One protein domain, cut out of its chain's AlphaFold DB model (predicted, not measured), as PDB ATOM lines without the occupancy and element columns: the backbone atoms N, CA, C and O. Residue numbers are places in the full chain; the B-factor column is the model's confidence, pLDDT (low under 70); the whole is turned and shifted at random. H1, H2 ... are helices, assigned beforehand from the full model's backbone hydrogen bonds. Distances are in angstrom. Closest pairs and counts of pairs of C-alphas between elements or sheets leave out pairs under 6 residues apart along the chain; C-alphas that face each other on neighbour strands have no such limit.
ATOM      1  N   PRO A  82     223.868 223.284 289.725       61.94
ATOM      2  CA  PRO A  82     225.103 224.079 289.792       61.94
ATOM      3  C   PRO A  82     225.016 225.399 289.011       61.94
ATOM      4  O   PRO A  82     225.806 226.320 289.226       61.94
ATOM      5  N   GLN A  83     224.059 225.511 288.089       56.84
ATOM      6  CA  GLN A  83     223.719 226.764 287.417       56.84
ATOM      7  C   GLN A  83     223.055 227.775 288.364       56.84
ATOM      8  O   GLN A  83     223.423 228.947 288.345       56.84
ATOM      9  N   PHE A  84     222.133 227.343 289.227       61.84
ATOM     10  CA  PHE A  84     221.487 228.211 290.214       61.84
ATOM     11  C   PHE A  84     222.479 228.688 291.277       61.84
ATOM     12  O   PHE A  84     222.447 229.853 291.659       61.84
ATOM     13  N   GLU A  85     223.404 227.825 291.700       62.06
ATOM     14  CA  GLU A  85     224.461 228.182 292.652       62.06
ATOM     15  C   GLU A  85     225.393 229.273 292.091       62.06
ATOM     16  O   GLU A  85     225.723 230.238 292.783       62.06
ATOM     17  N   LYS A  86     225.745 229.179 290.799       66.06
ATOM     18  CA  LYS A  86     226.515 230.212 290.087       66.06
ATOM     19  C   LYS A  86     225.741 231.514 289.917       66.06
ATOM     20  O   LYS A  86     226.301 232.574 290.171       66.06
ATOM     21  N   ILE A  87     224.466 231.433 289.540       69.69
ATOM     22  CA  ILE A  87     223.595 232.607 289.400       69.69
ATOM     23  C   ILE A  87     223.421 233.298 290.758       69.69
ATOM     24  O   ILE A  87     223.541 234.515 290.842       69.69
ATOM     25  N   MET A  88     223.219 232.545 291.842       66.38
ATOM     26  CA  MET A  88     223.189 233.099 293.197       66.38
ATOM     27  C   MET A  88     224.533 233.717 293.582       66.38
ATOM     28  O   MET A  88     224.550 234.824 294.106       66.38
ATOM     29  N   GLN A  89     225.666 233.072 293.288       69.38
ATOM     30  CA  GLN A  89     226.982 233.673 293.530       69.38
ATOM     31  C   GLN A  89     227.202 234.968 292.744       69.38
ATOM     32  O   GLN A  89     227.801 235.896 293.285       69.38
ATOM     33  N   GLU A  90     226.743 235.050 291.496       74.12
ATOM     34  CA  GLU A  90     226.812 236.278 290.699       74.12
ATOM     35  C   GLU A  90     225.905 237.365 291.269       74.12
ATOM     36  O   GLU A  90     226.366 238.487 291.449       74.12
ATOM     37  N   ILE A  91     224.668 237.033 291.649       72.81
ATOM     38  CA  ILE A  91     223.738 237.982 292.278       72.81
ATOM     39  C   ILE A  91     224.294 238.484 293.616       72.81
ATOM     40  O   ILE A  91     224.244 239.677 293.889       72.81
ATOM     41  N   LEU A  92     224.877 237.608 294.441       71.94
ATOM     42  CA  LEU A  92     225.500 237.995 295.714       71.94
ATOM     43  C   LEU A  92     226.788 238.819 295.525       71.94
ATOM     44  O   LEU A  92     227.188 239.556 296.433       71.94
ATOM     45  N   ARG A  93     227.459 238.691 294.374       75.62
ATOM     46  CA  ARG A  93     228.631 239.500 294.003       75.62
ATOM     47  C   ARG A  93     228.279 240.784 293.263       75.62
ATOM     48  O   ARG A  93     229.158 241.626 293.117       75.62
ATOM     49  N   ASP A  94     227.041 240.939 292.810       80.88
ATOM     50  CA  ASP A  94     226.589 242.154 292.151       80.88
ATOM     51  C   ASP A  94     226.684 243.330 293.135       80.88
ATOM     52  O   ASP A  94     226.104 243.307 294.227       80.88
ATOM     53  N   GLU A  95     227.425 244.373 292.757       73.94
ATOM     54  CA  GLU A  95     227.624 245.569 293.584       73.94
ATOM     55  C   GLU A  95     226.294 246.209 293.989       73.94
ATOM     56  O   GLU A  95     226.171 246.757 295.085       73.94
ATOM     57  N   LYS A  96     225.268 246.112 293.142       72.88
ATOM     58  CA  LYS A  96     223.943 246.670 293.411       72.88
ATOM     59  C   LYS A  96     223.215 245.883 294.496       72.88
ATOM     60  O   LYS A  96     222.556 246.473 295.354       72.88
ATOM     61  N   PHE A  97     223.366 244.560 294.491       73.75
ATOM     62  CA  PHE A  97     222.838 243.703 295.547       73.75
ATOM     63  C   PHE A  97     223.608 243.910 296.852       73.75
ATOM     64  O   PHE A  97     222.989 244.050 297.902       73.75
ATOM     65  N   GLN A  98     224.937 244.031 296.796       69.38
ATOM     66  CA  GLN A  98     225.763 244.335 297.967       69.38
ATOM     67  C   GLN A  98     225.446 245.701 298.573       69.38
ATOM     68  O   GLN A  98     225.390 245.818 299.794       69.38
ATOM     69  N   GLN A  99     225.188 246.723 297.754       75.44
ATOM     70  CA  GLN A  99     224.764 248.033 298.244       75.44
ATOM     71  C   GLN A  99     223.391 247.966 298.909       75.44
ATOM     72  O   GLN A  99     223.234 248.498 300.006       75.44
ATOM     73  N   ASN A 100     222.423 247.264 298.311       72.00
ATOM     74  CA  ASN A 100     221.115 247.051 298.933       72.00
ATOM     75  C   ASN A 100     221.208 246.227 300.224       72.00
ATOM     76  O   ASN A 100     220.540 246.555 301.202       72.00
ATOM     77  N   LEU A 101     222.065 245.206 300.268       71.06
ATOM     78  CA  LEU A 101     222.325 244.418 301.471       71.06
ATOM     79  C   LEU A 101     223.008 245.267 302.552       71.06
ATOM     80  O   LEU A 101     222.647 245.187 303.720       71.06
ATOM     81  N   ALA A 102     223.966 246.115 302.174       71.06
ATOM     82  CA  ALA A 102     224.647 247.031 303.084       71.06
ATOM     83  C   ALA A 102     223.696 248.109 303.626       71.06
ATOM     84  O   ALA A 102     223.775 248.459 304.803       71.06
ATOM     85  N   LEU A 103     222.779 248.606 302.794       77.00
ATOM     86  CA  LEU A 103     221.696 249.508 303.192       77.00
ATOM     87  C   LEU A 103     220.738 248.819 304.170       77.00
ATOM     88  O   LEU A 103     220.479 249.372 305.237       77.00
ATOM     89  N   ALA A 104     220.303 247.595 303.863       71.62
ATOM     90  CA  ALA A 104     219.457 246.788 304.742       71.62
ATOM     91  C   ALA A 104     220.157 246.459 306.073       71.62
ATOM     92  O   ALA A 104     219.562 246.568 307.137       71.62
ATOM     93  N   MET A 105     221.458 246.154 306.063       66.88
ATOM     94  CA  MET A 105     222.237 245.949 307.293       66.88
ATOM     95  C   MET A 105     222.438 247.224 308.116       66.88
ATOM     96  O   MET A 105     222.713 247.151 309.315       66.88
ATOM     97  N   LYS A 106     222.306 248.400 307.499       73.06
ATOM     98  CA  LYS A 106     222.351 249.694 308.190       73.06
ATOM     99  C   LYS A 106     221.012 250.062 308.823       73.06
ATOM    100  O   LYS A 106     220.947 250.997 309.625       73.06
ATOM    101  N   GLU A 107     219.959 249.338 308.476       82.00
ATOM    102  CA  GLU A 107     218.642 249.509 309.050       82.00
ATOM    103  C   GLU A 107     218.662 249.100 310.531       82.00
ATOM    104  O   GLU A 107     219.281 248.108 310.930       82.00
ATOM    105  N   LYS A 108     218.016 249.904 311.385       74.31
ATOM    106  CA  LYS A 108     218.088 249.732 312.848       74.31
ATOM    107  C   LYS A 108     217.568 248.368 313.306       74.31
ATOM    108  O   LYS A 108     218.042 247.859 314.319       74.31
ATOM    109  N   GLU A 109     216.615 247.788 312.584       75.50
ATOM    110  CA  GLU A 109     216.039 246.478 312.898       75.50
ATOM    111  C   GLU A 109     217.033 245.345 312.633       75.50
ATOM    112  O   GLU A 109     217.230 244.488 313.496       75.50
ATOM    113  N   VAL A 110     217.750 245.398 311.509       76.50
ATOM    114  CA  VAL A 110     218.776 244.407 311.161       76.50
ATOM    115  C   VAL A 110     219.990 244.534 312.075       76.50
ATOM    116  O   VAL A 110     220.482 243.524 312.571       76.50
ATOM    117  N   GLN A 111     220.433 245.752 312.404       71.31
ATOM    118  CA  GLN A 111     221.500 245.933 313.398       71.31
ATOM    119  C   GLN A 111     221.131 245.373 314.769       71.31
ATOM    120  O   GLN A 111     221.990 244.828 315.461       71.31
ATOM    121  N   LYS A 112     219.869 245.519 315.181       77.00
ATOM    122  CA  LYS A 112     219.396 244.997 316.463       77.00
ATOM    123  C   LYS A 112     219.389 243.469 316.455       77.00
ATOM    124  O   LYS A 112     219.953 242.876 317.367       77.00
ATOM    125  N   ALA A 113     218.873 242.857 315.388       78.31
ATOM    126  CA  ALA A 113     218.910 241.409 315.200       78.31
ATOM    127  C   ALA A 113     220.350 240.867 315.153       78.31
ATOM    128  O   ALA A 113     220.663 239.904 315.844       78.31
ATOM    129  N   ILE A 114     221.255 241.527 314.421       76.19
ATOM    130  CA  ILE A 114     222.680 241.167 314.383       76.19
ATOM    131  C   ILE A 114     223.304 241.298 315.772       76.19
ATOM    132  O   ILE A 114     224.067 240.431 316.179       76.19
ATOM    133  N   LYS A 115     222.988 242.356 316.523       76.00
ATOM    134  CA  LYS A 115     223.541 242.577 317.863       76.00
ATOM    135  C   LYS A 115     223.056 241.539 318.872       76.00
ATOM    136  O   LYS A 115     223.839 241.152 319.734       76.00
ATOM    137  N   ASP A 116     221.806 241.105 318.773       81.44
ATOM    138  CA  ASP A 116     221.258 240.065 319.645       81.44
ATOM    139  C   ASP A 116     221.826 238.686 319.274       81.44
ATOM    140  O   ASP A 116     222.359 238.008 320.145       81.44
ATOM    141  N   VAL A 117     221.892 238.341 317.983       82.56
ATOM    142  CA  VAL A 117     222.562 237.110 317.517       82.56
ATOM    143  C   VAL A 117     224.051 237.108 317.874       82.56
ATOM    144  O   VAL A 117     224.597 236.077 318.248       82.56
ATOM    145  N   MET A 118     224.729 238.253 317.792       74.38
ATOM    146  CA  MET A 118     226.148 238.365 318.136       74.38
ATOM    147  C   MET A 118     226.386 238.275 319.646       74.38
ATOM    148  O   MET A 118     227.436 237.786 320.053       74.38
ATOM    149  N   LYS A 119     225.435 238.714 320.480       77.06
ATOM    150  CA  LYS A 119     225.482 238.480 321.930       77.06
ATOM    151  C   LYS A 119     225.289 237.004 322.255       77.06
ATOM    152  O   LYS A 119     226.137 236.456 322.948       77.06
ATOM    153  N   ASP A 120     224.275 236.364 321.680       80.88
ATOM    154  CA  ASP A 120     224.045 234.926 321.857       80.88
ATOM    155  C   ASP A 120     225.251 234.106 321.370       80.88
ATOM    156  O   ASP A 120     225.707 233.190 322.051       80.88
ATOM    157  N   ALA A 121     225.849 234.491 320.240       76.81
ATOM    158  CA  ALA A 121     227.056 233.860 319.713       76.81
ATOM    159  C   ALA A 121     228.303 234.107 320.587       76.81
ATOM    160  O   ALA A 121     229.194 233.268 320.633       76.81
ATOM    161  N   LEU A 122     228.411 235.243 321.284       74.06
ATOM    162  CA  LEU A 122     229.525 235.520 322.208       74.06
ATOM    163  C   LEU A 122     229.371 234.809 323.559       74.06
ATOM    164  O   LEU A 122     230.380 234.544 324.227       74.06
ATOM    165  N   ASP A 123     228.136 234.512 323.954       75.75
ATOM    166  CA  ASP A 123     227.832 233.683 325.117       75.75
ATOM    167  C   ASP A 123     227.983 232.184 324.827       75.75
ATOM    168  O   ASP A 123     228.121 231.395 325.767       75.75
ATOM    169  N   ASP A 124     228.087 231.794 323.550       81.88
ATOM    170  CA  ASP A 124     228.438 230.432 323.167       81.88
ATOM    171  C   ASP A 124     229.875 230.082 323.631       81.88
ATOM    172  O   ASP A 124     230.864 230.721 323.224       81.88
ATOM    173  N   PRO A 125     230.033 229.058 324.494       75.75
ATOM    174  CA  PRO A 125     231.327 228.661 325.037       75.75
ATOM    175  C   PRO A 125     232.342 228.248 323.960       75.75
ATOM    176  O   PRO A 125     233.549 228.383 324.195       75.75
ATOM    177  N   GLU A 126     231.914 227.797 322.776       75.62
ATOM    178  CA  GLU A 126     232.826 227.441 321.683       75.62
ATOM    179  C   GLU A 126     233.454 228.669 321.014       75.62
ATOM    180  O   GLU A 126     234.662 228.685 320.739       75.62
ATOM    181  N   ILE A 127     232.667 229.726 320.799       77.69
ATOM    182  CA  ILE A 127     233.135 230.977 320.184       77.69
ATOM    183  C   ILE A 127     234.063 231.712 321.147       77.69
ATOM    184  O   ILE A 127     235.121 232.191 320.735       77.69
ATOM    185  N   LYS A 128     233.748 231.715 322.444       68.50
ATOM    186  CA  LYS A 128     234.611 232.281 323.492       68.50
ATOM    187  C   LYS A 128     235.969 231.580 323.548       68.50
ATOM    188  O   LYS A 128     237.009 232.241 323.596       68.50
ATOM    189  N   LYS A 129     235.971 230.246 323.461       78.25
ATOM    190  CA  LYS A 129     237.187 229.422 323.461       78.25
ATOM    191  C   LYS A 129     238.023 229.643 322.196       78.25
ATOM    192  O   LYS A 129     239.241 229.798 322.299       78.25
ATOM    193  N   LYS A 130     237.389 229.750 321.021       71.69
ATOM    194  CA  LYS A 130     238.082 230.089 319.766       71.69
ATOM    195  C   LYS A 130     238.630 231.516 319.764       71.69
ATOM    196  O   LYS A 130     239.779 231.710 319.374       71.69
ATOM    197  N   LEU A 131     237.883 232.495 320.269       71.94
ATOM    198  CA  LEU A 131     238.326 233.888 320.368       71.94
ATOM    199  C   LEU A 131     239.497 234.042 321.352       71.94
ATOM    200  O   LEU A 131     240.447 234.776 321.084       71.94
ATOM    201  N   GLN A 132     239.477 233.298 322.460       61.66
ATOM    202  CA  GLN A 132     240.573 233.242 323.426       61.66
ATOM    203  C   GLN A 132     241.809 232.531 322.850       61.66
ATOM    204  O   GLN A 132     242.934 232.974 323.090       61.66
ATOM    205  N   SER A 133     241.614 231.490 322.032       62.69
ATOM    206  CA  SER A 133     242.700 230.824 321.297       62.69
ATOM    207  C   SER A 133     243.309 231.709 320.195       62.69
ATOM    208  O   SER A 133     244.523 231.742 320.035       62.69
ATOM    209  N   ALA A 134     242.498 232.521 319.507       63.19
ATOM    210  CA  ALA A 134     242.966 233.476 318.500       63.19
ATOM    211  C   ALA A 134     243.684 234.682 319.134       63.19
ATOM    212  O   ALA A 134     244.699 235.158 318.626       63.19
ATOM    213  N   LYS A 135     243.209 235.147 320.299       57.88
ATOM    214  CA  LYS A 135     243.878 236.195 321.085       57.88
ATOM    215  C   LYS A 135     245.209 235.728 321.684       57.88
ATOM    216  O   LYS A 135     246.085 236.556 321.915       57.88
ATOM    217  N   SER A 136     245.381 234.424 321.905       56.06
ATOM    218  CA  SER A 136     246.650 233.837 322.357       56.06
ATOM    219  C   SER A 136     247.591 233.456 321.209       56.06
ATOM    220  O   SER A 136     248.801 233.474 321.415       56.06
TER     221      SER A 136
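What this domain is: This is residues 82 to 136 of the 183 residues of the protein "Spore germination protein D" of Heliophilum fasciatum (UniProt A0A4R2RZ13). What is the shape? Four helices joined end to end make an open arch with an empty middle, H2 and H3 as its slopes and H1 as the leg at one end, while H4 turns out of the plane of the arch at the other end, like a foot across it. What makes it up? The printed part has 55 residues with four named helices, H1 to H4 in order, and no named strand: all helix. It is extended, with radius of gyration of the C-alphas 16.1 A and spans of 39 by 31 by 18 A.

Where its parts are: Where is the longest helix? H3, residues 108 to 123, measures 22.4 A. And the others? H2 is residues 95 to 106, H4 125 to 136, H1 82 to 93. C-alpha 82 is at (225.103, 224.079, 289.792), C-alpha 136 at (246.650, 233.837, 322.357).

How they stand to each other: How does H3 stand? It is close to but not clearly touching H2, about perpendicular at 76 degrees, closest C-alphas Met 105 and Gln 111, 6.1 A. It is likewise close to H4, at 82 degrees, closest C-alphas Leu 122 and Lys 128, 6.2 A. What of H1? It is close to but not clearly touching H2 at a steep tilt of 64 degrees, the same way, and apart from H3 and H4. Are the backbones bonded? In H1, H2, H3 and H4 every O i to N i+4 pair is within hydrogen-bond range.

The domain as a whole: How large is it? The farthest C-alphas, Gln 83 and Ser 136, are 42.4 A apart. Is it unbroken? The printed part has no cut, and its three links are tight. Where is confidence low? Sixteen residues are under 70, among them 82 to 89 and 132 to 136.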